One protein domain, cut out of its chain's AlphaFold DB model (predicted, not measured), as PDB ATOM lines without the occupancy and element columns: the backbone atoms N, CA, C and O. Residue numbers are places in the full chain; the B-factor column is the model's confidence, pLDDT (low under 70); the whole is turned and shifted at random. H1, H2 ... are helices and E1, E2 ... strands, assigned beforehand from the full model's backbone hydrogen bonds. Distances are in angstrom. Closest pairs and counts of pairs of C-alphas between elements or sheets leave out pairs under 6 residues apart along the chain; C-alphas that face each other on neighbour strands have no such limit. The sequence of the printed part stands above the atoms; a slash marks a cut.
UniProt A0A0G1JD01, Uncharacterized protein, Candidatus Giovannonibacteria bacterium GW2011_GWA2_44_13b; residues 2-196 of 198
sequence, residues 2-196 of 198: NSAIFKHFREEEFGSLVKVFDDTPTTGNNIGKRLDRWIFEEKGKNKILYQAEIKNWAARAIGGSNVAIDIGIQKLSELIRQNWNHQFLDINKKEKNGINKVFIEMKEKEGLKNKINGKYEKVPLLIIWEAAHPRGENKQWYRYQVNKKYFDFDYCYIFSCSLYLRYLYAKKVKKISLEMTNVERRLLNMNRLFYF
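Overview. This is residues 2 to 196 of the 198 residues of an uncharacterized protein of Candidatus Giovannonibacteria bacterium GW2011_GWA2_44_13b (UniProt A0A0G1JD01). A strongly twisted sheet of six strands forms the core, with H1 over one face and the four-residue H3 over the other. H5 follows E6 directly and packs on H1, while H2 and H4 lie off the sheet and residues 183 to 196, which hold H6, stick out. The printed part has 195 residues, with elements in the order H1 E1 E2 E3 H2 H3 H4 E4 E5 E6 H5 H6. The mixed sheet runs E1 E2 E3 E4 E6 E5. The class is mixed, helices and strands; the whole is compact, with a radius of gyration of the C-alphas of 17.7 A and spans of 49 by 49 by 43 A.

Arrangement. H1, residues 2 to 14, is on the sheet, and its closest C-alphas to E1, residues 17 to 21, are those of Lys 7 and Val 18, 5.7 A apart. E1, E2, residues 37 to 43, and E3, residues 46 to 55, form a meander, each strand the antiparallel neighbour of the one before. N 19 and O 40 are 2.9 A apart, N 39 and O 50 3.0 A, both within hydrogen-bond range. E3 bends by 50 degrees at residue 51. E3 and E4, residues 121 to 128, are parallel at 31 degrees, with N 51 and O 123 2.9 A apart; with H2, residues 73 to 88, H3, residues 100 to 103, and H4, residues 110 to 115, between them they make a strand-helix-strand unit. H3 is on the face opposite H1, at a height of 7.0 A; its C-alpha 102 is 5.8 A from that of Pro 124, the closest pair with E4. H2 and H4 are not on the sheet. E6, residues 155 to 160, is parallel to E4, with N 126 and O 157 2.8 A apart, and forms an antiparallel hairpin with E5, residues 141 to 145, with N 144 and O 156 2.8 A apart. H5, residues 161 to 170, only grazes the sheet and touches H1 at a steep tilt of 48 degrees, the same way; the closest C-alphas, of Asn 2 and Cys 161, are 6.5 A apart. H6, residues 183 to 194, touches no helix. Every O i to N i+4 pair is within hydrogen-bond range in H1, H2, H5 and H6; in H4 1 of 2 is, and H3 is too short for one.

Along the chain. H1 begins at C-alpha 2 (126.573, 132.460, 168.249) and is 17.3 A long. E3 measures 26.6 A, H2 22.0 A and E4 21.8 A. H6 ends at C-alpha 194 (137.320, 150.812, 151.790).

Size, cuts and confidence. The C-alphas farthest apart, of Gln 74 and Phe 196, are 53.3 A apart. The printed part has no cut. Long links join E1 to E2, E3 to H2, H2 to H3, E4 to E5 and H5 to H6. pLDDT is under 70 at residues 30 to 32, 58 to 65, 94 to 97, 181 and 195 to 196.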
ATOM      1  N   ASN A   2     127.461 133.383 167.521       92.12
ATOM      2  CA  ASN A   2     126.573 132.460 168.249       92.12
ATOM      3  C   ASN A   2     126.740 130.980 167.841       92.12
ATOM      4  O   ASN A   2     126.808 130.118 168.706       92.12
ATOM      5  N   SER A   3     126.899 130.680 166.545       93.69
ATOM      6  CA  SER A   3     127.212 129.316 166.077       93.69
ATOM      7  C   SER A   3     128.562 128.791 166.577       93.69
ATOM      8  O   SER A   3     128.694 127.596 166.802       93.69
ATOM      9  N   ALA A   4     129.551 129.667 166.778       94.62
ATOM     10  CA  ALA A   4     130.846 129.297 167.344       94.62
ATOM     11  C   ALA A   4     130.735 129.011 168.849       94.62
ATOM     12  O   ALA A   4     131.346 128.070 169.337       94.62
ATOM     13  N   ILE A   5     129.905 129.773 169.571       96.31
ATOM     14  CA  ILE A   5     129.591 129.505 170.984       96.31
ATOM     15  C   ILE A   5     128.867 128.161 171.121       96.31
ATOM     16  O   ILE A   5     129.198 127.375 172.002       96.31
ATOM     17  N   PHE A   6     127.911 127.878 170.231       97.31
ATOM     18  CA  PHE A   6     127.249 126.576 170.182       97.31
ATOM     19  C   PHE A   6     128.239 125.440 169.902       97.31
ATOM     20  O   PHE A   6     128.232 124.445 170.619       97.31
ATOM     21  N   LYS A   7     129.116 125.609 168.903       97.50
ATOM     22  CA  LYS A   7     130.201 124.666 168.616       97.50
ATOM     23  C   LYS A   7     131.029 124.391 169.876       97.50
ATOM     24  O   LYS A   7     131.065 123.251 170.314       97.50
ATOM     25  N   HIS A   8     131.562 125.430 170.519       97.50
ATOM     26  CA  HIS A   8     132.322 125.297 171.764       97.50
ATOM     27  C   HIS A   8     131.543 124.533 172.847       97.50
ATOM     28  O   HIS A   8     132.084 123.635 173.475       97.50
ATOM     29  N   PHE A   9     130.256 124.834 173.047       97.56
ATOM     30  CA  PHE A   9     129.418 124.103 174.003       97.56
ATOM     31  C   PHE A   9     129.342 122.599 173.710       97.56
ATOM     32  O   PHE A   9     129.468 121.790 174.626       97.56
ATOM     33  N   ARG A  10     129.127 122.208 172.452       97.75
ATOM     34  CA  ARG A  10     129.011 120.790 172.075       97.75
ATOM     35  C   ARG A  10     130.351 120.061 172.118       97.75
ATOM     36  O   ARG A  10     130.387 118.896 172.501       97.75
ATOM     37  N   GLU A  11     131.437 120.726 171.754       97.38
ATOM     38  CA  GLU A  11     132.766 120.114 171.790       97.38
ATOM     39  C   GLU A  11     133.262 119.965 173.234       97.38
ATOM     40  O   GLU A  11     133.593 118.859 173.649       97.38
ATOM     41  N   GLU A  12     133.191 121.022 174.045       96.06
ATOM     42  CA  GLU A  12     133.742 121.015 175.407       96.06
ATOM     43  C   GLU A  12     132.853 120.281 176.421       96.06
ATOM     44  O   GLU A  12     133.345 119.506 177.236       96.06
ATOM     45  N   GLU A  13     131.530 120.490 176.395       94.62
ATOM     46  CA  GLU A  13     130.641 119.888 177.404       94.62
ATOM     47  C   GLU A  13     130.132 118.500 176.991       94.62
ATOM     48  O   GLU A  13     129.690 117.727 177.842       94.62
ATOM     49  N   PHE A  14     130.164 118.164 175.693       93.81
ATOM     50  CA  PHE A  14     129.653 116.882 175.191       93.81
ATOM     51  C   PHE A  14     130.706 116.021 174.492       93.81
ATOM     52  O   PHE A  14     130.403 114.851 174.241       93.81
ATOM     53  N   GLY A  15     131.915 116.523 174.222       96.38
ATOM     54  CA  GLY A  15     132.958 115.759 173.531       96.38
ATOM     55  C   GLY A  15     132.581 115.392 172.095       96.38
ATOM     56  O   GLY A  15     133.013 114.355 171.593       96.38
ATOM     57  N   SER A  16     131.699 116.172 171.468       97.06
ATOM     58  CA  SER A  16     131.314 115.975 170.072       97.06
ATOM     59  C   SER A  16     132.324 116.645 169.137       97.06
ATOM     60  O   SER A  16     133.031 117.556 169.544       97.06
ATOM     61  N   LEU A  17     132.365 116.243 167.869       96.81
ATOM     62  CA  LEU A  17     133.040 116.980 166.799       96.81
ATOM     63  C   LEU A  17     132.011 117.849 166.074       96.81
ATOM     64  O   LEU A  17     131.012 117.314 165.586       96.81
ATOM     65  N   VAL A  18     132.249 119.162 165.959       97.19
ATOM     66  CA  VAL A  18     131.284 120.078 165.331       97.19
ATOM     67  C   VAL A  18     131.864 120.846 164.146       97.19
ATOM     68  O   VAL A  18     132.889 121.527 164.219       97.19
ATOM     69  N   LYS A  19     131.131 120.802 163.029       95.56
ATOM     70  CA  LYS A  19     131.426 121.543 161.799       95.56
ATOM     71  C   LYS A  19     130.281 122.494 161.469       95.56
ATOM     72  O   LYS A  19     129.138 122.078 161.311       95.56
ATOM     73  N   VAL A  20     130.592 123.781 161.336       94.88
ATOM     74  CA  VAL A  20     129.633 124.812 160.909       94.88
ATOM     75  C   VAL A  20     129.865 125.098 159.432       94.88
ATOM     76  O   VAL A  20     130.945 125.551 159.059       94.88
ATOM     77  N   PHE A  21     128.861 124.857 158.594       92.56
ATOM     78  CA  PHE A  21     128.954 125.113 157.157       92.56
ATOM     79  C   PHE A  21     128.432 126.500 156.801       92.56
ATOM     80  O   PHE A  21     127.474 126.993 157.392       92.56
ATOM     81  N   ASP A  22     129.019 127.104 155.773       87.56
ATOM     82  CA  ASP A  22     128.582 128.404 155.251       87.56
ATOM     83  C   ASP A  22     127.330 128.341 154.388       87.56
ATOM     84  O   ASP A  22     126.680 129.362 154.151       87.56
ATOM     85  N   ASP A  23     127.012 127.140 153.916       87.88
ATOM     86  CA  ASP A  23     125.816 126.850 153.159       87.88
ATOM     87  C   ASP A  23     124.570 127.245 153.970       87.88
ATOM     88  O   ASP A  23     124.394 126.884 155.135       87.88
ATOM     89  N   THR A  24     123.694 128.016 153.332       89.31
ATOM     90  CA  THR A  24     122.436 128.485 153.917       89.31
ATOM     91  C   THR A  24     121.351 127.422 153.709       89.31
ATOM     92  O   THR A  24     121.106 127.057 152.554       89.31
ATOM     93  N   PRO A  25     120.673 126.934 154.765       91.56
ATOM     94  CA  PRO A  25     119.514 126.056 154.617       91.56
ATOM     95  C   PRO A  25     118.381 126.765 153.874       91.56
ATOM     96  O   PRO A  25     117.994 127.881 154.232       91.56
ATOM     97  N   THR A  26     117.837 126.128 152.838       90.38
ATOM     98  CA  THR A  26     116.681 126.631 152.086       90.38
ATOM     99  C   THR A  26     115.668 125.514 151.879       90.38
ATOM    100  O   THR A  26     116.008 124.338 151.953       90.38
ATOM    101  N   THR A  27     114.425 125.854 151.551       86.69
ATOM    102  CA  THR A  27     113.391 124.860 151.211       86.69
ATOM    103  C   THR A  27     113.584 124.224 149.821       86.69
ATOM    104  O   THR A  27     112.767 123.416 149.386       86.69
ATOM    105  N   GLY A  28     114.643 124.598 149.088       83.31
ATOM    106  CA  GLY A  28     114.900 124.190 147.702       83.31
ATOM    107  C   GLY A  28     114.165 125.007 146.633       83.31
ATOM    108  O   GLY A  28     114.448 124.834 145.454       83.31
ATOM    109  N   ASN A  29     113.280 125.927 147.022       75.44
ATOM    110  CA  ASN A  29     112.613 126.841 146.094       75.44
ATOM    111  C   ASN A  29     113.414 128.148 145.947       75.44
ATOM    112  O   ASN A  29     113.978 128.650 146.921       75.44
ATOM    113  N   ASN A  30     113.423 128.731 144.742       59.19
ATOM    114  CA  ASN A  30     114.126 129.996 144.456       59.19
ATOM    115  C   ASN A  30     113.587 131.180 145.285       59.19
ATOM    116  O   ASN A  30     114.332 132.106 145.612       59.19
ATOM    117  N   ILE A  31     112.315 131.108 145.685       66.44
ATOM    118  CA  ILE A  31     111.623 132.066 146.551       66.44
ATOM    119  C   ILE A  31     111.157 131.296 147.788       66.44
ATOM    120  O   ILE A  31     110.352 130.371 147.682       66.44
ATOM    121  N   GLY A  32     111.682 131.628 148.968       66.50
ATOM    122  CA  GLY A  32     111.364 130.858 150.167       66.50
ATOM    123  C   GLY A  32     112.107 131.283 151.425       66.50
ATOM    124  O   GLY A  32     113.070 132.051 151.389       66.50
ATOM    125  N   LYS A  33     111.630 130.755 152.556       78.75
ATOM    126  CA  LYS A  33     112.273 130.890 153.865       78.75
ATOM    127  C   LYS A  33     113.680 130.276 153.795       78.75
ATOM    128  O   LYS A  33     113.868 129.196 153.241       78.75
ATOM    129  N   ARG A  34     114.661 130.980 154.356       88.75
ATOM    130  CA  ARG A  34     116.052 130.526 154.494       88.75
ATOM    131  C   ARG A  34     116.420 130.560 155.963       88.75
ATOM    132  O   ARG A  34     115.971 131.488 156.632       88.75
ATOM    133  N   LEU A  35     117.187 129.597 156.449       92.75
ATOM    134  CA  LEU A  35     117.772 129.664 157.792       92.75
ATOM    135  C   LEU A  35     119.198 130.198 157.720       92.75
ATOM    136  O   LEU A  35     119.708 130.446 156.633       92.75
ATOM    137  N   ASP A  36     119.855 130.361 158.859       92.75
ATOM    138  CA  ASP A  36     121.201 130.915 158.886       92.75
ATOM    139  C   ASP A  36     122.267 129.894 158.488       92.75
ATOM    140  O   ASP A  36     123.113 130.206 157.648       92.75
ATOM    141  N   ARG A  37     122.286 128.696 159.088       94.25
ATOM    142  CA  ARG A  37     123.424 127.767 158.950       94.25
ATOM    143  C   ARG A  37     123.027 126.296 159.007       94.25
ATOM    144  O   ARG A  37     122.116 125.918 159.737       94.25
ATOM    145  N   TRP A  38     123.787 125.468 158.296       96.62
ATOM    146  CA  TRP A  38     123.890 124.037 158.581       96.62
ATOM    147  C   TRP A  38     125.005 123.796 159.602       96.62
ATOM    148  O   TRP A  38     126.108 124.330 159.451       96.62
ATOM    149  N   ILE A  39     124.740 122.996 160.633       97.44
ATOM    150  CA  ILE A  39     125.745 122.615 161.636       97.44
ATOM    151  C   ILE A  39     125.727 121.101 161.781       97.44
ATOM    152  O   ILE A  39     124.699 120.533 162.123       97.44
ATOM    153  N   PHE A  40     126.849 120.448 161.518       97.69
ATOM    154  CA  PHE A  40     126.988 119.008 161.682       97.69
ATOM    155  C   PHE A  40     127.697 118.688 162.988       97.69
ATOM    156  O   PHE A  40     128.732 119.280 163.295       97.69
ATOM    157  N   GLU A  41     127.130 117.750 163.731       97.81
ATOM    158  CA  GLU A  41     127.672 117.211 164.967       97.81
ATOM    159  C   GLU A  41     127.850 115.699 164.840       97.81
ATOM    160  O   GLU A  41     126.937 114.983 164.424       97.81
ATOM    161  N   GLU A  42     129.013 115.212 165.258       97.44
ATOM    162  CA  GLU A  42     129.325 113.791 165.321       97.44
ATOM    163  C   GLU A  42     129.808 113.415 166.722       97.44
ATOM    164  O   GLU A  42     130.735 114.020 167.259       97.44
ATOM    165  N   LYS A  43     129.181 112.396 167.314       95.88
ATOM    166  CA  LYS A  43     129.598 111.808 168.590       95.88
ATOM    167  C   LYS A  43     129.525 110.289 168.505       95.88
ATOM    168  O   LYS A  43     128.452 109.686 168.605       95.88
ATOM    169  N   GLY A  44     130.682 109.659 168.312       92.50
ATOM    170  CA  GLY A  44     130.762 108.225 168.041       92.50
ATOM    171  C   GLY A  44     130.001 107.873 166.761       92.50
ATOM    172  O   GLY A  44     130.310 108.387 165.694       92.50
ATOM    173  N   LYS A  45     128.985 107.006 166.863       93.12
ATOM    174  CA  LYS A  45     128.137 106.616 165.717       93.12
ATOM    175  C   LYS A  45     126.963 107.568 165.462       93.12
ATOM    176  O   LYS A  45     126.304 107.445 164.435       93.12
ATOM    177  N   ASN A  46     126.690 108.489 166.386       95.50
ATOM    178  CA  ASN A  46     125.565 109.408 166.273       95.50
ATOM    179  C   ASN A  46     125.983 110.628 165.457       95.50
ATOM    180  O   ASN A  46     126.956 111.304 165.797       95.50
ATOM    181  N   LYS A  47     125.232 110.900 164.391       97.50
ATOM    182  CA  LYS A  47     125.469 112.007 163.468       97.50
ATOM    183  C   LYS A  47     124.205 112.832 163.348       97.50
ATOM    184  O   LYS A  47     123.157 112.293 162.993       97.50
ATOM    185  N   ILE A  48     124.313 114.123 163.630       97.94
ATOM    186  CA  ILE A  48     123.195 115.060 163.578       97.94
ATOM    187  C   ILE A  48     123.558 116.198 162.633       97.94
ATOM    188  O   ILE A  48     124.619 116.809 162.750       97.94
ATOM    189  N   LEU A  49     122.660 116.500 161.704       97.94
ATOM    190  CA  LEU A  49     122.707 117.697 160.886       97.94
ATOM    191  C   LEU A  49     121.641 118.675 161.376       97.94
ATOM    192  O   LEU A  49     120.447 118.519 161.119       97.94
ATOM    193  N   TYR A  50     122.086 119.715 162.065       98.19
ATOM    194  CA  TYR A  50     121.219 120.783 162.512       98.19
ATOM    195  C   TYR A  50     120.901 121.758 161.384       98.19
ATOM    196  O   TYR A  50     121.806 122.321 160.757       98.19
ATOM    197  N   GLN A  51     119.611 122.028 161.201       97.19
ATOM    198  CA  GLN A  51     119.131 123.183 160.452       97.19
ATOM    199  C   GLN A  51     118.938 124.354 161.427       97.19
ATOM    200  O   GLN A  51     117.997 124.376 162.224       97.19
ATOM    201  N   ALA A  52     119.882 125.295 161.426       96.81
ATOM    202  CA  ALA A  52     119.989 126.296 162.478       96.81
ATOM    203  C   ALA A  52     119.489 127.676 162.039       96.81
ATOM    204  O   ALA A  52     119.985 128.248 161.065       96.81
ATOM    205  N   GLU A  53     118.570 128.247 162.818       94.94
ATOM    206  CA  GLU A  53     118.291 129.686 162.821       94.94
ATOM    207  C   GLU A  53     118.984 130.330 164.024       94.94
ATOM    208  O   GLU A  53     118.923 129.839 165.153       94.94
ATOM    209  N   ILE A  54     119.646 131.453 163.780       93.56
ATOM    210  CA  ILE A  54     120.491 132.159 164.728       93.56
ATOM    211  C   ILE A  54     119.910 133.550 164.959       93.56
ATOM    212  O   ILE A  54     119.920 134.412 164.081       93.56
ATOM    213  N   LYS A  55     119.453 133.814 166.182       91.06
ATOM    214  CA  LYS A  55     118.956 135.132 166.578       91.06
ATOM    215  C   LYS A  55     119.961 135.835 167.467       91.06
ATOM    216  O   LYS A  55     120.338 135.350 168.532       91.06
ATOM    217  N   ASN A  56     120.389 137.003 167.005       85.12
ATOM    218  CA  ASN A  56     121.309 137.874 167.716       85.12
ATOM    219  C   ASN A  56     120.603 139.143 168.205       85.12
ATOM    220  O   ASN A  56     121.130 140.239 168.031       85.12
ATOM    221  N   TRP A  57     119.388 139.003 168.750       74.50
ATOM    222  CA  TRP A  57     118.724 140.102 169.448       74.50
ATOM    223  C   TRP A  57     119.635 140.508 170.606       74.50
ATOM    224  O   TRP A  57     119.879 139.749 171.543       74.50
ATOM    225  N   ALA A  58     120.326 141.628 170.420       59.44
ATOM    226  CA  ALA A  58     121.347 142.073 171.342       59.44
ATOM    227  C   ALA A  58     120.679 142.774 172.525       59.44
ATOM    228  O   ALA A  58     119.728 143.526 172.340       59.44
ATOM    229  N   ALA A  59     121.289 142.671 173.707       51.47
ATOM    230  CA  ALA A  59     120.924 143.465 174.885       51.47
ATOM    231  C   ALA A  59     121.047 144.996 174.677       51.47
ATOM    232  O   ALA A  59     120.658 145.763 175.547       51.47
ATOM    233  N   ARG A  60     121.596 145.446 173.535       49.12
ATOM    234  CA  ARG A  60     121.675 146.858 173.111       49.12
ATOM    235  C   ARG A  60     120.633 147.253 172.056       49.12
ATOM    236  O   ARG A  60     120.689 148.368 171.549       49.12
ATOM    237  N   ALA A  61     119.725 146.353 171.678       55.69
ATOM    238  CA  ALA A  61     118.563 146.732 170.880       55.69
ATOM    239  C   ALA A  61     117.647 147.653 171.705       55.69
ATOM    240  O   ALA A  61     117.699 147.644 172.934       55.69
ATOM    241  N   ILE A  62     116.812 148.456 171.043       48.53
ATOM    242  CA  ILE A  62     115.785 149.264 171.717       48.53
ATOM    243  C   ILE A  62     114.923 148.319 172.573       48.53
ATOM    244  O   ILE A  62     114.343 147.377 172.040       48.53
ATOM    245  N   GLY A  63     114.890 148.541 173.892       55.97
ATOM    246  CA  GLY A  63     114.216 147.664 174.864       55.97
ATOM    247  C   GLY A  63     115.102 146.599 175.531       55.97
ATOM    248  O   GLY A  63     114.620 145.858 176.384       55.97
ATOM    249  N   GLY A  64     116.390 146.521 175.188       60.53
ATOM    250  CA  GLY A  64     117.348 145.637 175.850       60.53
ATOM    251  C   GLY A  64     117.693 146.104 177.268       60.53
ATOM    252  O   GLY A  64     117.833 147.298 177.532       60.53
ATOM    253  N   SER A  65     117.827 145.156 178.196       64.19
ATOM    254  CA  SER A  65     118.169 145.421 179.594       64.19
ATOM    255  C   SER A  65     119.619 145.032 179.896       64.19
ATOM    256  O   SER A  65     120.113 143.980 179.484       64.19
ATOM    257  N   ASN A  66     120.322 145.887 180.643       70.06
ATOM    258  CA  ASN A  66     121.620 145.537 181.214       70.06
ATOM    259  C   ASN A  66     121.392 144.627 182.419       70.06
ATOM    260  O   ASN A  66     120.765 145.022 183.400       70.06
ATOM    261  N   VAL A  67     121.911 143.405 182.347       74.56
ATOM    262  CA  VAL A  67     121.697 142.390 183.379       74.56
ATOM    263  C   VAL A  67     123.027 142.086 184.038       74.56
ATOM    264  O   VAL A  67     123.924 141.536 183.394       74.56
ATOM    265  N   ALA A  68     123.129 142.398 185.329       81.00
ATOM    266  CA  ALA A  68     124.315 142.118 186.124       81.00
ATOM    267  C   ALA A  68     124.696 140.624 186.062       81.00
ATOM    268  O   ALA A  68     123.848 139.738 185.883       81.00
ATOM    269  N   ILE A  69     125.993 140.328 186.138       78.56
ATOM    270  CA  ILE A  69     126.488 138.945 186.052       78.56
ATOM    271  C   ILE A  69     126.105 138.160 187.318       78.56
ATOM    272  O   ILE A  69     125.741 136.991 187.225       78.56
ATOM    273  N   ASP A  70     126.095 138.842 188.458       81.69
ATOM    274  CA  ASP A  70     125.787 138.386 189.816       81.69
ATOM    275  C   ASP A  70     124.309 138.564 190.211       81.69
ATOM    276  O   ASP A  70     123.953 138.499 191.387       81.69
ATOM    277  N   ILE A  71     123.423 138.776 189.231       87.69
ATOM    278  CA  ILE A  71     121.982 138.853 189.473       87.69
ATOM    279  C   ILE A  71     121.488 137.607 190.231       87.69
ATOM    280  O   ILE A  71     121.777 136.469 189.857       87.69
ATOM    281  N   GLY A  72     120.722 137.825 191.302       89.62
ATOM    282  CA  GLY A  72     120.177 136.739 192.116       89.62
ATOM    283  C   GLY A  72     119.328 135.759 191.296       89.62
ATOM    284  O   GLY A  72     118.636 136.154 190.358       89.62
ATOM    285  N   ILE A  73     119.352 134.480 191.681       89.69
ATOM    286  CA  ILE A  73     118.747 133.362 190.931       89.69
ATOM    287  C   ILE A  73     117.272 133.614 190.586       89.69
ATOM    288  O   ILE A  73     116.853 133.355 189.460       89.69
ATOM    289  N   GLN A  74     116.493 134.155 191.526       92.56
ATOM    290  CA  GLN A  74     115.073 134.462 191.312       92.56
ATOM    291  C   GLN A  74     114.879 135.518 190.215       92.56
ATOM    292  O   GLN A  74     114.163 135.273 189.246       92.56
ATOM    293  N   LYS A  75     115.600 136.642 190.305       92.38
ATOM    294  CA  LYS A  75     115.557 137.711 189.295       92.38
ATOM    295  C   LYS A  75     116.053 137.229 187.929       92.38
ATOM    296  O   LYS A  75     115.494 137.601 186.902       92.38
ATOM    297  N   LEU A  76     117.077 136.369 187.901       92.25
ATOM    298  CA  LEU A  76     117.550 135.744 186.664       92.25
ATOM    299  C   LEU A  76     116.460 134.874 186.029       92.25
ATOM    300  O   LEU A  76     116.216 134.977 184.832       92.25
ATOM    301  N   SER A  77     115.792 134.040 186.826       94.56
ATOM    302  CA  SER A  77     114.704 133.173 186.361       94.56
ATOM    303  C   SER A  77     113.530 133.978 185.796       94.56
ATOM    304  O   SER A  77     112.972 133.628 184.752       94.56
ATOM    305  N   GLU A  78     113.158 135.077 186.452       93.62
ATOM    306  CA  GLU A  78     112.118 135.988 185.969       93.62
ATOM    307  C   GLU A  78     112.485 136.607 184.624       93.62
ATOM    308  O   GLU A  78     111.685 136.536 183.690       93.62
ATOM    309  N   LEU A  79     113.706 137.126 184.497       91.69
ATOM    310  CA  LEU A  79     114.228 137.674 183.249       91.69
ATOM    311  C   LEU A  79     114.233 136.628 182.124       91.69
ATOM    312  O   LEU A  79     113.782 136.909 181.017       91.69
ATOM    313  N   ILE A  80     114.718 135.411 182.397       93.75
ATOM    314  CA  ILE A  80     114.755 134.310 181.421       93.75
ATOM    315  C   ILE A  80     113.349 134.031 180.872       93.75
ATOM    316  O   ILE A  80     113.164 133.846 179.666       93.75
ATOM    317  N   ARG A  81     112.346 134.015 181.754       94.31
ATOM    318  CA  ARG A  81     110.945 133.803 181.378       94.31
ATOM    319  C   ARG A  81     110.361 135.006 180.631       94.31
ATOM    320  O   ARG A  81     109.619 134.816 179.672       94.31
ATOM    321  N   GLN A  82     110.690 136.230 181.042       91.56
ATOM    322  CA  GLN A  82     110.254 137.456 180.365       91.56
ATOM    323  C   GLN A  82     110.776 137.519 178.927       91.56
ATOM    324  O   GLN A  82     109.979 137.703 178.008       91.56
ATOM    325  N   ASN A  83     112.074 137.282 178.722       90.44
ATOM    326  CA  ASN A  83     112.681 137.230 177.390       90.44
ATOM    327  C   ASN A  83     112.042 136.134 176.536       90.44
ATOM    328  O   ASN A  83     111.733 136.355 175.366       90.44
ATOM    329  N   TRP A  84     111.793 134.959 177.128       91.44
ATOM    330  CA  TRP A  84     111.092 133.887 176.430       91.44
ATOM    331  C   TRP A  84     109.724 134.346 175.929       91.44
ATOM    332  O   TRP A  84     109.435 134.222 174.742       91.44
ATOM    333  N   ASN A  85     108.898 134.906 176.812       90.25
ATOM    334  CA  ASN A  85     107.574 135.377 176.433       90.25
ATOM    335  C   ASN A  85     107.685 136.442 175.337       90.25
ATOM    336  O   ASN A  85     107.077 136.287 174.288       90.25
ATOM    337  N   HIS A  86     108.535 137.452 175.503       86.06
ATOM    338  CA  HIS A  86     108.682 138.517 174.513       86.06
ATOM    339  C   HIS A  86     109.024 137.999 173.103       86.06
ATOM    340  O   HIS A  86     108.402 138.411 172.127       86.06
ATOM    341  N   GLN A  87     109.966 137.059 172.997       83.31
ATOM    342  CA  GLN A  87     110.483 136.594 171.707       83.31
ATOM    343  C   GLN A  87     109.692 135.428 171.094       83.31
ATOM    344  O   GLN A  87     109.705 135.229 169.877       83.31
ATOM    345  N   PHE A  88     109.030 134.621 171.928       86.31
ATOM    346  CA  PHE A  88     108.433 133.343 171.528       86.31
ATOM    347  C   PHE A  88     106.919 133.257 171.741       86.31
ATOM    348  O   PHE A  88     106.354 132.188 171.505       86.31
ATOM    349  N   LEU A  89     106.250 134.360 172.110       79.12
ATOM    350  CA  LEU A  89     104.784 134.463 172.258       79.12
ATOM    351  C   LEU A  89     104.010 133.763 171.128       79.12
ATOM    352  O   LEU A  89     103.019 133.075 171.360       79.12
ATOM    353  N   ASP A  90     104.526 133.872 169.908       79.38
ATOM    354  CA  ASP A  90     103.870 133.420 168.686       79.38
ATOM    355  C   ASP A  90     104.599 132.258 167.994       79.38
ATOM    356  O   ASP A  90     104.332 131.959 166.830       79.38
ATOM    357  N   ILE A  91     105.523 131.574 168.681       82.75
ATOM    358  CA  ILE A  91     106.306 130.478 168.083       82.75
ATOM    359  C   ILE A  91     105.410 129.343 167.543       82.75
ATOM    360  O   ILE A  91     105.753 128.698 166.555       82.75
ATOM    361  N   ASN A  92     104.236 129.153 168.157       78.00
ATOM    362  CA  ASN A  92     103.241 128.144 167.781       78.00
ATOM    363  C   ASN A  92     102.222 128.631 166.740       78.00
ATOM    364  O   ASN A  92     101.405 127.839 166.267       78.00
ATOM    365  N   LYS A  93     102.219 129.923 166.390       75.12
ATOM    366  CA  LYS A  93     101.285 130.450 165.393       75.12
ATOM    367  C   LYS A  93     101.764 130.077 163.990       75.12
ATOM    368  O   LYS A  93     102.956 130.110 163.685       75.12
ATOM    369  N   LYS A  94     100.801 129.761 163.118       62.94
ATOM    370  CA  LYS A  94     101.020 129.537 161.676       62.94
ATOM    371  C   LYS A  94     101.581 130.792 160.990       62.94
ATOM    372  O   LYS A  94     102.275 130.689 159.976       62.94
ATOM    373  N   GLU A  95     101.263 131.970 161.533       58.31
ATOM    374  CA  GLU A  95     101.715 133.265 161.024       58.31
ATOM    375  C   GLU A  95     103.241 133.364 160.994       58.31
ATOM    376  O   GLU A  95     103.947 132.793 161.821       58.31
ATOM    377  N   LYS A  96     103.764 134.033 159.964       52.22
ATOM    378  CA  LYS A  96     105.177 134.013 159.559       52.22
ATOM    379  C   LYS A  96     106.077 134.823 160.500       52.22
ATOM    380  O   LYS A  96     106.775 135.727 160.050       52.22
ATOM    381  N   ASN A  97     106.160 134.460 161.773       54.53
ATOM    382  CA  ASN A  97     107.267 134.940 162.583       54.53
ATOM    383  C   ASN A  97     108.552 134.298 162.087       54.53
ATOM    384  O   ASN A  97     108.647 133.084 161.917       54.53
ATOM    385  N   GLY A  98     109.562 135.127 161.826       71.62
ATOM    386  CA  GLY A  98     110.813 134.706 161.199       71.62
ATOM    387  C   GLY A  98     111.581 133.616 161.953       71.62
ATOM    388  O   GLY A  98     112.594 133.169 161.439       71.62
ATOM    389  N   ILE A  99     111.140 133.195 163.143       83.19
ATOM    390  CA  ILE A  99     111.724 132.114 163.951       83.19
ATOM    391  C   ILE A  99     111.078 130.759 163.623       83.19
ATOM    392  O   ILE A  99     111.786 129.763 163.512       83.19
ATOM    393  N   ASN A 100     109.755 130.699 163.404       87.19
ATOM    394  CA  ASN A 100     109.031 129.429 163.243       87.19
ATOM    395  C   ASN A 100     109.380 128.673 161.950       87.19
ATOM    396  O   ASN A 100     109.086 127.493 161.795       87.19
ATOM    397  N   LYS A 101     110.068 129.335 161.016       88.31
ATOM    398  CA  LYS A 101     110.637 128.689 159.829       88.31
ATOM    399  C   LYS A 101     111.652 127.592 160.172       88.31
ATOM    400  O   LYS A 101     111.885 126.744 159.323       88.31
ATOM    401  N   VAL A 102     112.231 127.600 161.377       92.25
ATOM    402  CA  VAL A 102     113.148 126.546 161.837       92.25
ATOM    403  C   VAL A 102     112.468 125.177 161.913       92.25
ATOM    404  O   VAL A 102     113.147 124.169 161.795       92.25
ATOM    405  N   PHE A 103     111.142 125.129 162.083       92.12
ATOM    406  CA  PHE A 103     110.373 123.884 162.171       92.12
ATOM    407  C   PHE A 103     109.931 123.345 160.799       92.12
ATOM    408  O   PHE A 103     109.245 122.328 160.734       92.12
ATOM    409  N   ILE A 104     110.295 124.024 159.708       90.56
ATOM    410  CA  ILE A 104     110.041 123.579 158.331       90.56
ATOM    411  C   ILE A 104     111.303 122.892 157.821       90.56
ATOM    412  O   ILE A 104     112.394 123.445 157.964       90.56
ATOM    413  N   GLU A 105     111.176 121.715 157.222       92.94
ATOM    414  CA  GLU A 105     112.315 120.958 156.722       92.94
ATOM    415  C   GLU A 105     113.026 121.691 155.577       92.94
ATOM    416  O   GLU A 105     112.438 122.094 154.569       92.94
ATOM    417  N   MET A 106     114.336 121.866 155.745       93.81
ATOM    418  CA  MET A 106     115.217 122.453 154.745       93.81
ATOM    419  C   MET A 106     115.881 121.351 153.919       93.81
ATOM    420  O   MET A 106     116.186 120.263 154.415       93.81
ATOM    421  N   LYS A 107     116.139 121.651 152.646       92.75
ATOM    422  CA  LYS A 107     116.805 120.758 151.700       92.75
ATOM    423  C   LYS A 107     118.299 121.047 151.645       92.75
ATOM    424  O   LYS A 107     118.734 122.185 151.453       92.75
ATOM    425  N   GLU A 108     119.089 119.995 151.776       91.69
ATOM    426  CA  GLU A 108     120.529 120.022 151.583       91.69
ATOM    427  C   GLU A 108     120.860 120.094 150.092       91.69
ATOM    428  O   GLU A 108     120.298 119.362 149.274       91.69
ATOM    429  N   LYS A 109     121.821 120.945 149.734       88.88
ATOM    430  CA  LYS A 109     122.412 120.928 148.393       88.88
ATOM    431  C   LYS A 109     123.361 119.739 148.258       88.88
ATOM    432  O   LYS A 109     123.981 119.334 149.239       88.88
ATOM    433  N   GLU A 110     123.551 119.252 147.035       85.56
ATOM    434  CA  GLU A 110     124.422 118.100 146.757       85.56
ATOM    435  C   GLU A 110     125.851 118.292 147.288       85.56
ATOM    436  O   GLU A 110     126.409 117.419 147.944       85.56
ATOM    437  N   GLY A 111     126.407 119.499 147.136       85.81
ATOM    438  CA  GLY A 111     127.726 119.827 147.678       85.81
ATOM    439  C   GLY A 111     127.829 119.728 149.206       85.81
ATOM    440  O   GLY A 111     128.917 119.470 149.710       85.81
ATOM    441  N   LEU A 112     126.732 119.905 149.953       89.25
ATOM    442  CA  LEU A 112     126.723 119.689 151.404       89.25
ATOM    443  C   LEU A 112     126.693 118.196 151.735       89.25
ATOM    444  O   LEU A 112     127.449 117.760 152.599       89.25
ATOM    445  N   LYS A 113     125.870 117.416 151.024       87.38
ATOM    446  CA  LYS A 113     125.816 115.957 151.189       87.38
ATOM    447  C   LYS A 113     127.187 115.331 150.950       87.38
ATOM    448  O   LYS A 113     127.638 114.541 151.761       87.38
ATOM    449  N   ASN A 114     127.913 115.789 149.933       87.62
ATOM    450  CA  ASN A 114     129.266 115.302 149.643       87.62
ATOM    451  C   ASN A 114     130.292 115.634 150.744       87.62
ATOM    452  O   ASN A 114     131.284 114.926 150.894       87.62
ATOM    453  N   LYS A 115     130.069 116.695 151.535       90.44
ATOM    454  CA  LYS A 115     130.919 117.051 152.689       90.44
ATOM    455  C   LYS A 115     130.603 116.217 153.936       90.44
ATOM    456  O   LYS A 115     131.421 116.189 154.856       90.44
ATOM    457  N   ILE A 116     129.428 115.587 154.000       91.50
ATOM    458  CA  ILE A 116     128.954 114.819 155.155       91.50
ATOM    459  C   ILE A 116     128.884 113.341 154.775       91.50
ATOM    460  O   ILE A 116     128.007 112.912 154.037       91.50
ATOM    461  N   ASN A 117     129.787 112.529 155.319       84.25
ATOM    462  CA  ASN A 117     129.791 111.098 155.033       84.25
ATOM    463  C   ASN A 117     128.805 110.322 155.932       84.25
ATOM    464  O   ASN A 117     128.867 110.415 157.164       84.25
ATOM    465  N   GLY A 118     127.979 109.472 155.319       86.69
ATOM    466  CA  GLY A 118     127.084 108.527 155.991       86.69
ATOM    467  C   GLY A 118     125.693 109.078 156.323       86.69
ATOM    468  O   GLY A 118     125.345 110.206 155.988       86.69
ATOM    469  N   LYS A 119     124.876 108.247 156.982       93.62
ATOM    470  CA  LYS A 119     123.530 108.626 157.439       93.62
ATOM    471  C   LYS A 119     123.614 109.549 158.657       93.62
ATOM    472  O   LYS A 119     124.475 109.362 159.515       93.62
ATOM    473  N   TYR A 120     122.691 110.499 158.738       96.06
ATOM    474  CA  TYR A 120     122.552 111.433 159.852       96.06
ATOM    475  C   TYR A 120     121.074 111.724 160.128       96.06
ATOM    476  O   TYR A 120     120.227 111.585 159.245       96.06
ATOM    477  N   GLU A 121     120.771 112.141 161.354       96.81
ATOM    478  CA  GLU A 121     119.466 112.689 161.723       96.81
ATOM    479  C   GLU A 121     119.436 114.188 161.408       96.81
ATOM    480  O   GLU A 121     120.372 114.913 161.748       96.81
ATOM    481  N   LYS A 122     118.368 114.677 160.775       96.88
ATOM    482  CA  LYS A 122     118.167 116.113 160.568       96.88
ATOM    483  C   LYS A 122     117.336 116.685 161.705       96.88
ATOM    484  O   LYS A 122     116.246 116.190 161.975       96.88
ATOM    485  N   VAL A 123     117.840 117.736 162.347       97.69
ATOM    486  CA  VAL A 123     117.245 118.263 163.579       97.69
ATOM    487  C   VAL A 123     117.128 119.792 163.537       97.69
ATOM    488  O   VAL A 123     118.095 120.476 163.197       97.69
ATOM    489  N   PRO A 124     115.975 120.380 163.889       97.12
ATOM    490  CA  PRO A 124     115.833 121.828 163.988       97.12
ATOM    491  C   PRO A 124     116.536 122.394 165.226       97.12
ATOM    492  O   PRO A 124     116.452 121.837 166.327       97.12
ATOM    493  N   LEU A 125     117.223 123.524 165.032       98.12
ATOM    494  CA  LEU A 125     118.001 124.197 166.068       98.12
ATOM    495  C   LEU A 125     117.774 125.715 166.054       98.12
ATOM    496  O   LEU A 125     117.957 126.386 165.040       98.12
ATOM    497  N   LEU A 126     117.447 126.272 167.215       96.06
ATOM    498  CA  LEU A 126     117.460 127.705 167.476       96.06
ATOM    499  C   LEU A 126     118.655 128.069 168.346       96.06
ATOM    500  O   LEU A 126     118.783 127.593 169.469       96.06
ATOM    501  N   ILE A 127     119.501 128.964 167.849       96.44
ATOM    502  CA  ILE A 127     120.630 129.518 168.597       96.44
ATOM    503  C   ILE A 127     120.312 130.977 168.899       96.44
ATOM    504  O   ILE A 127     120.333 131.826 168.009       96.44
ATOM    505  N   ILE A 128     120.040 131.286 170.159       93.88
ATOM    506  CA  ILE A 128     119.682 132.633 170.597       93.88
ATOM    507  C   ILE A 128     120.798 133.252 171.432       93.88
ATOM    508  O   ILE A 128     121.483 132.570 172.196       93.88
ATOM    509  N   TRP A 129     121.003 134.560 171.273       92.19
ATOM    510  CA  TRP A 129     121.932 135.298 172.124       92.19
ATOM    511  C   TRP A 129     121.401 135.406 173.555       92.19
ATOM    512  O   TRP A 129     122.134 135.123 174.498       92.19
ATOM    513  N   GLU A 130     120.132 135.780 173.716       90.00
ATOM    514  CA  GLU A 130     119.503 136.096 175.001       90.00
ATOM    515  C   GLU A 130     119.361 134.889 175.931       90.00
ATOM    516  O   GLU A 130     119.291 133.735 175.502       90.00
ATOM    517  N   ALA A 131     119.288 135.174 177.230       91.88
ATOM    518  CA  ALA A 131     118.904 134.205 178.240       91.88
ATOM    519  C   ALA A 131     117.387 134.002 178.175       91.88
ATOM    520  O   ALA A 131     116.647 134.901 178.568       91.88
ATOM    521  N   ALA A 132     116.934 132.860 177.653       92.31
ATOM    522  CA  ALA A 132     115.514 132.558 177.521       92.31
ATOM    523  C   ALA A 132     115.230 131.068 177.737       92.31
ATOM    524  O   ALA A 132     115.986 130.210 177.285       92.31
ATOM    525  N   HIS A 133     114.133 130.790 178.440       95.06
ATOM    526  CA  HIS A 133     113.605 129.457 178.713       95.06
ATOM    527  C   HIS A 133     112.131 129.595 179.126       95.06
ATOM    528  O   HIS A 133     111.828 130.451 179.962       95.06
ATOM    529  N   PRO A 134     111.205 128.742 178.643       93.88
ATOM    530  CA  PRO A 134     109.767 128.870 178.931       93.88
ATOM    531  C   PRO A 134     109.427 128.847 180.424       93.88
ATOM    532  O   PRO A 134     108.486 129.489 180.878       93.88
ATOM    533  N   ARG A 135     110.216 128.102 181.199       94.81
ATOM    534  CA  ARG A 135     110.044 127.934 182.650       94.81
ATOM    535  C   ARG A 135     110.975 128.806 183.501       94.81
ATOM    536  O   ARG A 135     111.011 128.626 184.708       94.81
ATOM    537  N   GLY A 136     111.756 129.701 182.892       94.62
ATOM    538  CA  GLY A 136     112.757 130.494 183.624       94.62
ATOM    539  C   GLY A 136     113.998 129.705 184.070       94.62
ATOM    540  O   GLY A 136     114.826 130.217 184.813       94.62
ATOM    541  N   GLU A 137     114.153 128.454 183.630       95.62
ATOM    542  CA  GLU A 137     115.271 127.605 184.048       95.62
ATOM    543  C   GLU A 137     116.606 128.111 183.485       95.62
ATOM    544  O   GLU A 137     116.710 128.486 182.316       95.62
ATOM    545  N   ASN A 138     117.661 128.040 184.299       94.00
ATOM    546  CA  ASN A 138     119.035 128.318 183.881       94.00
ATOM    547  C   ASN A 138     119.626 127.121 183.106       94.00
ATOM    548  O   ASN A 138     120.572 126.472 183.554       94.00
ATOM    549  N   LYS A 139     119.013 126.791 181.963       96.06
ATOM    550  CA  LYS A 139     119.431 125.712 181.062       96.06
ATOM    551  C   LYS A 139     119.789 126.273 179.697       96.06
ATOM    552  O   LYS A 139     118.971 126.877 179.015       96.06
ATOM    553  N   GLN A 140     121.030 126.036 179.300       96.56
ATOM    554  CA  GLN A 140     121.628 126.560 178.075       96.56
ATOM    555  C   GLN A 140     121.105 125.827 176.848       96.56
ATOM    556  O   GLN A 140     121.027 126.424 175.786       96.56
ATOM    557  N   TRP A 141     120.777 124.544 176.999       97.31
ATOM    558  CA  TRP A 141     120.366 123.631 175.941       97.31
ATOM    559  C   TRP A 141     119.151 122.830 176.387       97.31
ATOM    560  O   TRP A 141     119.197 122.156 177.419       97.31
ATOM    561  N   TYR A 142     118.066 122.890 175.622       97.06
ATOM    562  CA  TYR A 142     116.845 122.152 175.933       97.06
ATOM    563  C   TYR A 142     116.019 121.870 174.679       97.06
ATOM    564  O   TYR A 142     116.130 122.556 173.665       97.06
ATOM    565  N   ARG A 143     115.172 120.842 174.760       96.62
ATOM    566  CA  ARG A 143     114.193 120.510 173.723       96.62
ATOM    567  C   ARG A 143     112.887 121.244 174.012       96.62
ATOM    568  O   ARG A 143     112.322 121.095 175.092       96.62
ATOM    569  N   TYR A 144     112.401 122.007 173.041       94.06
ATOM    570  CA  TYR A 144     111.101 122.665 173.078       94.06
ATOM    571  C   TYR A 144     110.133 121.955 172.130       94.06
ATOM    572  O   TYR A 144     110.495 121.668 170.992       94.06
ATOM    573  N   GLN A 145     108.925 121.656 172.605       92.81
ATOM    574  CA  GLN A 145     107.879 120.985 171.827       92.81
ATOM    575  C   GLN A 145     106.959 122.022 171.182       92.81
ATOM    576  O   GLN A 145     106.596 123.009 171.823       92.81
ATOM    577  N   VAL A 146     106.556 121.773 169.939       87.88
ATOM    578  CA  VAL A 146     105.582 122.574 169.192       87.88
ATOM    579  C   VAL A 146     104.471 121.690 168.649       87.88
ATOM    580  O   VAL A 146     104.618 120.482 168.483       87.88
ATOM    581  N   ASN A 147     103.328 122.295 168.341       82.00
ATOM    582  CA  ASN A 147     102.244 121.561 167.706       82.00
ATOM    583  C   ASN A 147     102.588 121.259 166.234       82.00
ATOM    584  O   ASN A 147     102.676 122.177 165.416       82.00
ATOM    585  N   LYS A 148     102.710 119.970 165.888       79.81
ATOM    586  CA  LYS A 148     103.045 119.493 164.532       79.81
ATOM    587  C   LYS A 148     102.025 119.872 163.452       79.81
ATOM    588  O   LYS A 148     102.324 119.767 162.272       79.81
ATOM    589  N   LYS A 149     100.824 120.350 163.809       82.00
ATOM    590  CA  LYS A 149      99.751 120.688 162.850       82.00
ATOM    591  C   LYS A 149     100.205 121.597 161.695       82.00
ATOM    592  O   LYS A 149      99.601 121.556 160.627       82.00
ATOM    593  N   TYR A 150     101.229 122.426 161.905       78.75
ATOM    594  CA  TYR A 150     101.694 123.418 160.930       78.75
ATOM    595  C   TYR A 150     103.165 123.268 160.517       78.75
ATOM    596  O   TYR A 150     103.661 124.124 159.781       78.75
ATOM    597  N   PHE A 151     103.860 122.231 160.987       88.00
ATOM    598  CA  PHE A 151     105.314 122.112 160.882       88.00
ATOM    599  C   PHE A 151     105.752 120.678 160.566       88.00
ATOM    600  O   PHE A 151     105.072 119.721 160.931       88.00
ATOM    601  N   ASP A 152     106.917 120.533 159.935       91.75
ATOM    602  CA  ASP A 152     107.493 119.220 159.621       91.75
ATOM    603  C   ASP A 152     108.091 118.570 160.879       91.75
ATOM    604  O   ASP A 152     108.004 117.353 161.076       91.75
ATOM    605  N   PHE A 153     108.616 119.403 161.783       93.25
ATOM    606  CA  PHE A 153     109.101 119.001 163.099       93.25
ATOM    607  C   PHE A 153     108.111 119.371 164.210       93.25
ATOM    608  O   PHE A 153     107.555 120.468 164.232       93.25
ATOM    609  N   ASP A 154     107.942 118.470 165.177       93.50
ATOM    610  CA  ASP A 154     107.163 118.678 166.407       93.50
ATOM    611  C   ASP A 154     108.016 119.182 167.580       93.50
ATOM    612  O   ASP A 154     107.507 119.441 168.667       93.50
ATOM    613  N   TYR A 155     109.315 119.375 167.369       95.00
ATOM    614  CA  TYR A 155     110.211 119.929 168.370       95.00
ATOM    615  C   TYR A 155     111.310 120.785 167.747       95.00
ATOM    616  O   TYR A 155     111.510 120.782 166.538       95.00
ATOM    617  N   CYS A 156     112.043 121.504 168.592       94.88
ATOM    618  CA  CYS A 156     113.309 122.140 168.251       94.88
ATOM    619  C   CYS A 156     114.237 122.164 169.459       94.88
ATOM    620  O   CYS A 156     113.781 122.319 170.594       94.88
ATOM    621  N   TYR A 157     115.536 121.990 169.225       97.88
ATOM    622  CA  TYR A 157     116.517 122.298 170.255       97.88
ATOM    623  C   TYR A 157     116.747 123.797 170.320       97.88
ATOM    624  O   TYR A 157     116.868 124.467 169.299       97.88
ATOM    625  N   ILE A 158     116.834 124.322 171.533       96.81
ATOM    626  CA  ILE A 158     117.117 125.727 171.775       96.81
ATOM    627  C   ILE A 158     118.416 125.820 172.553       96.81
ATOM    628  O   ILE A 158     118.575 125.177 173.591       96.81
ATOM    629  N   PHE A 159     119.332 126.630 172.032       97.75
ATOM    630  CA  PHE A 159     120.594 126.967 172.661       97.75
ATOM    631  C   PHE A 159     120.658 128.458 172.994       97.75
ATOM    632  O   PHE A 159     120.598 129.297 172.094       97.75
ATOM    633  N   SER A 160     120.835 128.791 174.270       96.06
ATOM    634  CA  SER A 160     121.047 130.158 174.743       96.06
ATOM    635  C   SER A 160     122.527 130.429 174.998       96.06
ATOM    636  O   SER A 160     123.127 129.907 175.942       96.06
ATOM    637  N   CYS A 161     123.103 131.323 174.191       95.44
ATOM    638  CA  CYS A 161     124.490 131.755 174.342       95.44
ATOM    639  C   CYS A 161     124.707 132.446 175.694       95.44
ATOM    640  O   CYS A 161     125.672 132.135 176.384       95.44
ATOM    641  N   SER A 162     123.806 133.345 176.105       92.81
ATOM    642  CA  SER A 162     123.948 134.064 177.378       92.81
ATOM    643  C   SER A 162     123.915 133.132 178.587       92.81
ATOM    644  O   SER A 162     124.702 133.324 179.514       92.81
ATOM    645  N   LEU A 163     123.049 132.110 178.590       94.56
ATOM    646  CA  LEU A 163     123.030 131.128 179.680       94.56
ATOM    647  C   LEU A 163     124.313 130.296 179.695       94.56
ATOM    648  O   LEU A 163     124.840 130.013 180.770       94.56
ATOM    649  N   TYR A 164     124.852 129.945 178.525       96.56
ATOM    650  CA  TYR A 164     126.119 129.220 178.454       96.56
ATOM    651  C   TYR A 164     127.315 130.047 178.925       96.56
ATOM    652  O   TYR A 164     128.123 129.566 179.715       96.56
ATOM    653  N   LEU A 165     127.403 131.315 178.533       94.19
ATOM    654  CA  LEU A 165     128.476 132.194 178.999       94.19
ATOM    655  C   LEU A 165     128.394 132.444 180.513       94.19
ATOM    656  O   LEU A 165     129.425 132.443 181.183       94.19
ATOM    657  N   ARG A 166     127.187 132.585 181.083       92.81
ATOM    658  CA  ARG A 166     126.993 132.658 182.545       92.81
ATOM    659  C   ARG A 166     127.408 131.365 183.245       92.81
ATOM    660  O   ARG A 166     128.027 131.419 184.302       92.81
ATOM    661  N   TYR A 167     127.104 130.216 182.646       94.62
ATOM    662  CA  TYR A 167     127.536 128.913 183.144       94.62
ATOM    663  C   TYR A 167     129.067 128.780 183.177       94.62
ATOM    664  O   TYR A 167     129.631 128.407 184.205       94.62
ATOM    665  N   LEU A 168     129.751 129.163 182.097       95.38
ATOM    666  CA  LEU A 168     131.214 129.194 182.041       95.38
ATOM    667  C   LEU A 168     131.811 130.167 183.065       95.38
ATOM    668  O   LEU A 168     132.775 129.833 183.756       95.38
ATOM    669  N   TYR A 169     131.207 131.347 183.213       92.62
ATOM    670  CA  TYR A 169     131.625 132.325 184.211       92.62
ATOM    671  C   TYR A 169     131.507 131.771 185.638       92.62
ATOM    672  O   TYR A 169     132.445 131.895 186.425       92.62
ATOM    673  N   ALA A 170     130.405 131.084 185.961       91.88
ATOM    674  CA  ALA A 170     130.225 130.413 187.250       91.88
ATOM    675  C   ALA A 170     131.270 129.301 187.486       91.88
ATOM    676  O   ALA A 170     131.734 129.120 188.610       91.88
ATOM    677  N   LYS A 171     131.717 128.621 186.420       94.06
ATOM    678  CA  LYS A 171     132.861 127.689 186.426       94.06
ATOM    679  C   LYS A 171     134.236 128.379 186.517       94.06
ATOM    680  O   LYS A 171     135.258 127.705 186.444       94.06
ATOM    681  N   LYS A 172     134.291 129.707 186.683       95.25
ATOM    682  CA  LYS A 172     135.520 130.527 186.715       95.25
ATOM    683  C   LYS A 172     136.330 130.497 185.410       95.25
ATOM    684  O   LYS A 172     137.512 130.848 185.407       95.25
ATOM    685  N   VAL A 173     135.703 130.135 184.290       95.38
ATOM    686  CA  VAL A 173     136.324 130.212 182.965       95.38
ATOM    687  C   VAL A 173     136.384 131.678 182.540       95.38
ATOM    688  O   VAL A 173     135.359 132.337 182.384       95.38
ATOM    689  N   LYS A 174     137.599 132.210 182.371       91.31
ATOM    690  CA  LYS A 174     137.826 133.632 182.040       91.31
ATOM    691  C   LYS A 174     137.931 133.908 180.543       91.31
ATOM    692  O   LYS A 174     137.777 135.050 180.121       91.31
ATOM    693  N   LYS A 175     138.268 132.889 179.754       93.44
ATOM    694  CA  LYS A 175     138.507 132.990 178.314       93.44
ATOM    695  C   LYS A 175     138.026 131.713 177.646       93.44
ATOM    696  O   LYS A 175     138.197 130.635 178.203       93.44
ATOM    697  N   ILE A 176     137.473 131.865 176.453       93.69
ATOM    698  CA  ILE A 176     137.147 130.766 175.550       93.69
ATOM    699  C   ILE A 176     137.741 131.074 174.184       93.69
ATOM    700  O   ILE A 176     137.784 132.237 173.776       93.69
ATOM    701  N   SER A 177     138.206 130.040 173.493       92.12
ATOM    702  CA  SER A 177     138.627 130.162 172.102       92.12
ATOM    703  C   SER A 177     137.431 129.861 171.211       92.12
ATOM    704  O   SER A 177     136.775 128.836 171.376       92.12
ATOM    705  N   LEU A 178     137.114 130.768 170.290       91.25
ATOM    706  CA  LEU A 178     136.009 130.593 169.356       91.25
ATOM    707  C   LEU A 178     136.553 130.590 167.937       91.25
ATOM    708  O   LEU A 178     137.121 131.582 167.481       91.25
ATOM    709  N   GLU A 179     136.312 129.503 167.212       84.75
ATOM    710  CA  GLU A 179     136.598 129.468 165.785       84.75
ATOM    711  C   GLU A 179     135.640 130.410 165.047       84.75
ATOM    712  O   GLU A 179     134.415 130.253 165.066       84.75
ATOM    713  N   MET A 180     136.199 131.415 164.379       78.38
ATOM    714  CA  MET A 180     135.425 132.337 163.565       78.38
ATOM    715  C   MET A 180     135.570 131.992 162.084       78.38
ATOM    716  O   MET A 180     136.449 132.491 161.384       78.38
ATOM    717  N   THR A 181     134.639 131.194 161.571       68.31
ATOM    718  CA  THR A 181     134.543 130.919 160.134       68.31
ATOM    719  C   THR A 181     134.307 132.209 159.332       68.31
ATOM    720  O   THR A 181     133.474 133.055 159.689       68.31
ATOM    721  N   ASN A 182     135.029 132.339 158.211       70.12
ATOM    722  CA  ASN A 182     135.013 133.471 157.269       70.12
ATOM    723  C   ASN A 182     135.541 134.814 157.776       70.12
ATOM    724  O   ASN A 182     135.151 135.843 157.219       70.12
ATOM    725  N   VAL A 183     136.394 134.857 158.800       73.75
ATOM    726  CA  VAL A 183     137.041 136.130 159.169       73.75
ATOM    727  C   VAL A 183     137.820 136.690 157.990       73.75
ATOM    728  O   VAL A 183     137.570 137.824 157.607       73.75
ATOM    729  N   GLU A 184     138.641 135.874 157.334       73.50
ATOM    730  CA  GLU A 184     139.399 136.292 156.150       73.50
ATOM    731  C   GLU A 184     138.489 136.792 155.029       73.50
ATOM    732  O   GLU A 184     138.668 137.903 154.542       73.50
ATOM    733  N   ARG A 185     137.437 136.042 154.670       75.00
ATOM    734  CA  ARG A 185     136.477 136.482 153.643       75.00
ATOM    735  C   ARG A 185     135.783 137.793 154.024       75.00
ATOM    736  O   ARG A 185     135.546 138.630 153.157       75.00
ATOM    737  N   ARG A 186     135.434 137.988 155.303       75.25
ATOM    738  CA  ARG A 186     134.844 139.252 155.779       75.25
ATOM    739  C   ARG A 186     135.847 140.393 155.717       75.25
ATOM    740  O   ARG A 186     135.469 141.453 155.243       75.25
ATOM    741  N   LEU A 187     137.089 140.172 156.140       80.06
ATOM    742  CA  LEU A 187     138.159 141.165 156.060       80.06
ATOM    743  C   LEU A 187     138.454 141.537 154.606       80.06
ATOM    744  O   LEU A 187     138.521 142.716 154.290       80.06
ATOM    745  N   LEU A 188     138.512 140.563 153.697       81.19
ATOM    746  CA  LEU A 188     138.654 140.801 152.258       81.19
ATOM    747  C   LEU A 188     137.496 141.638 151.703       81.19
ATOM    748  O   LEU A 188     137.724 142.601 150.976       81.19
ATOM    749  N   ASN A 189     136.253 141.308 152.063       78.75
ATOM    750  CA  ASN A 189     135.087 142.084 151.639       78.75
ATOM    751  C   ASN A 189     135.069 143.493 152.248       78.75
ATOM    752  O   ASN A 189     134.698 144.438 151.561       78.75
ATOM    753  N   MET A 190     135.483 143.649 153.509       79.12
ATOM    754  CA  MET A 190     135.627 144.958 154.145       79.12
ATOM    755  C   MET A 190     136.694 145.786 153.437       79.12
ATOM    756  O   MET A 190     136.408 146.907 153.037       79.12
ATOM    757  N   ASN A 191     137.876 145.221 153.191       83.75
ATOM    758  CA  ASN A 191     138.946 145.901 152.467       83.75
ATOM    759  C   ASN A 191     138.459 146.366 151.089       83.75
ATOM    760  O   ASN A 191     138.647 147.526 150.739       83.75
ATOM    761  N   ARG A 192     137.724 145.531 150.346       82.25
ATOM    762  CA  ARG A 192     137.119 145.944 149.066       82.25
ATOM    763  C   ARG A 192     136.198 147.161 149.195       82.25
ATOM    764  O   ARG A 192     136.204 147.991 148.302       82.25
ATOM    765  N   LEU A 193     135.433 147.299 150.278       77.69
ATOM    766  CA  LEU A 193     134.555 148.461 150.484       77.69
ATOM    767  C   LEU A 193     135.328 149.754 150.793       77.69
ATOM    768  O   LEU A 193     134.833 150.836 150.486       77.69
ATOM    769  N   PHE A 194     136.520 149.652 151.383       77.44
ATOM    770  CA  PHE A 194     137.320 150.812 151.790       77.44
ATOM    771  C   PHE A 194     138.419 151.200 150.786       77.44
ATOM    772  O   PHE A 194     138.827 152.355 150.780       77.44
ATOM    773  N   TYR A 195     138.844 150.298 149.894       60.56
ATOM    774  CA  TYR A 195     139.868 150.575 148.870       60.56
ATOM    775  C   TYR A 195     139.337 151.208 147.563       60.56
ATOM    776  O   TYR A 195     140.137 151.555 146.707       60.56
ATOM    777  N   PHE A 196     138.023 151.429 147.403       54.03
ATOM    778  CA  PHE A 196     137.458 152.223 146.287       54.03
ATOM    779  C   PHE A 196     137.278 153.720 146.620       54.03
ATOM    780  O   PHE A 196     136.534 154.430 145.946       54.03
TER     781      PHE A 196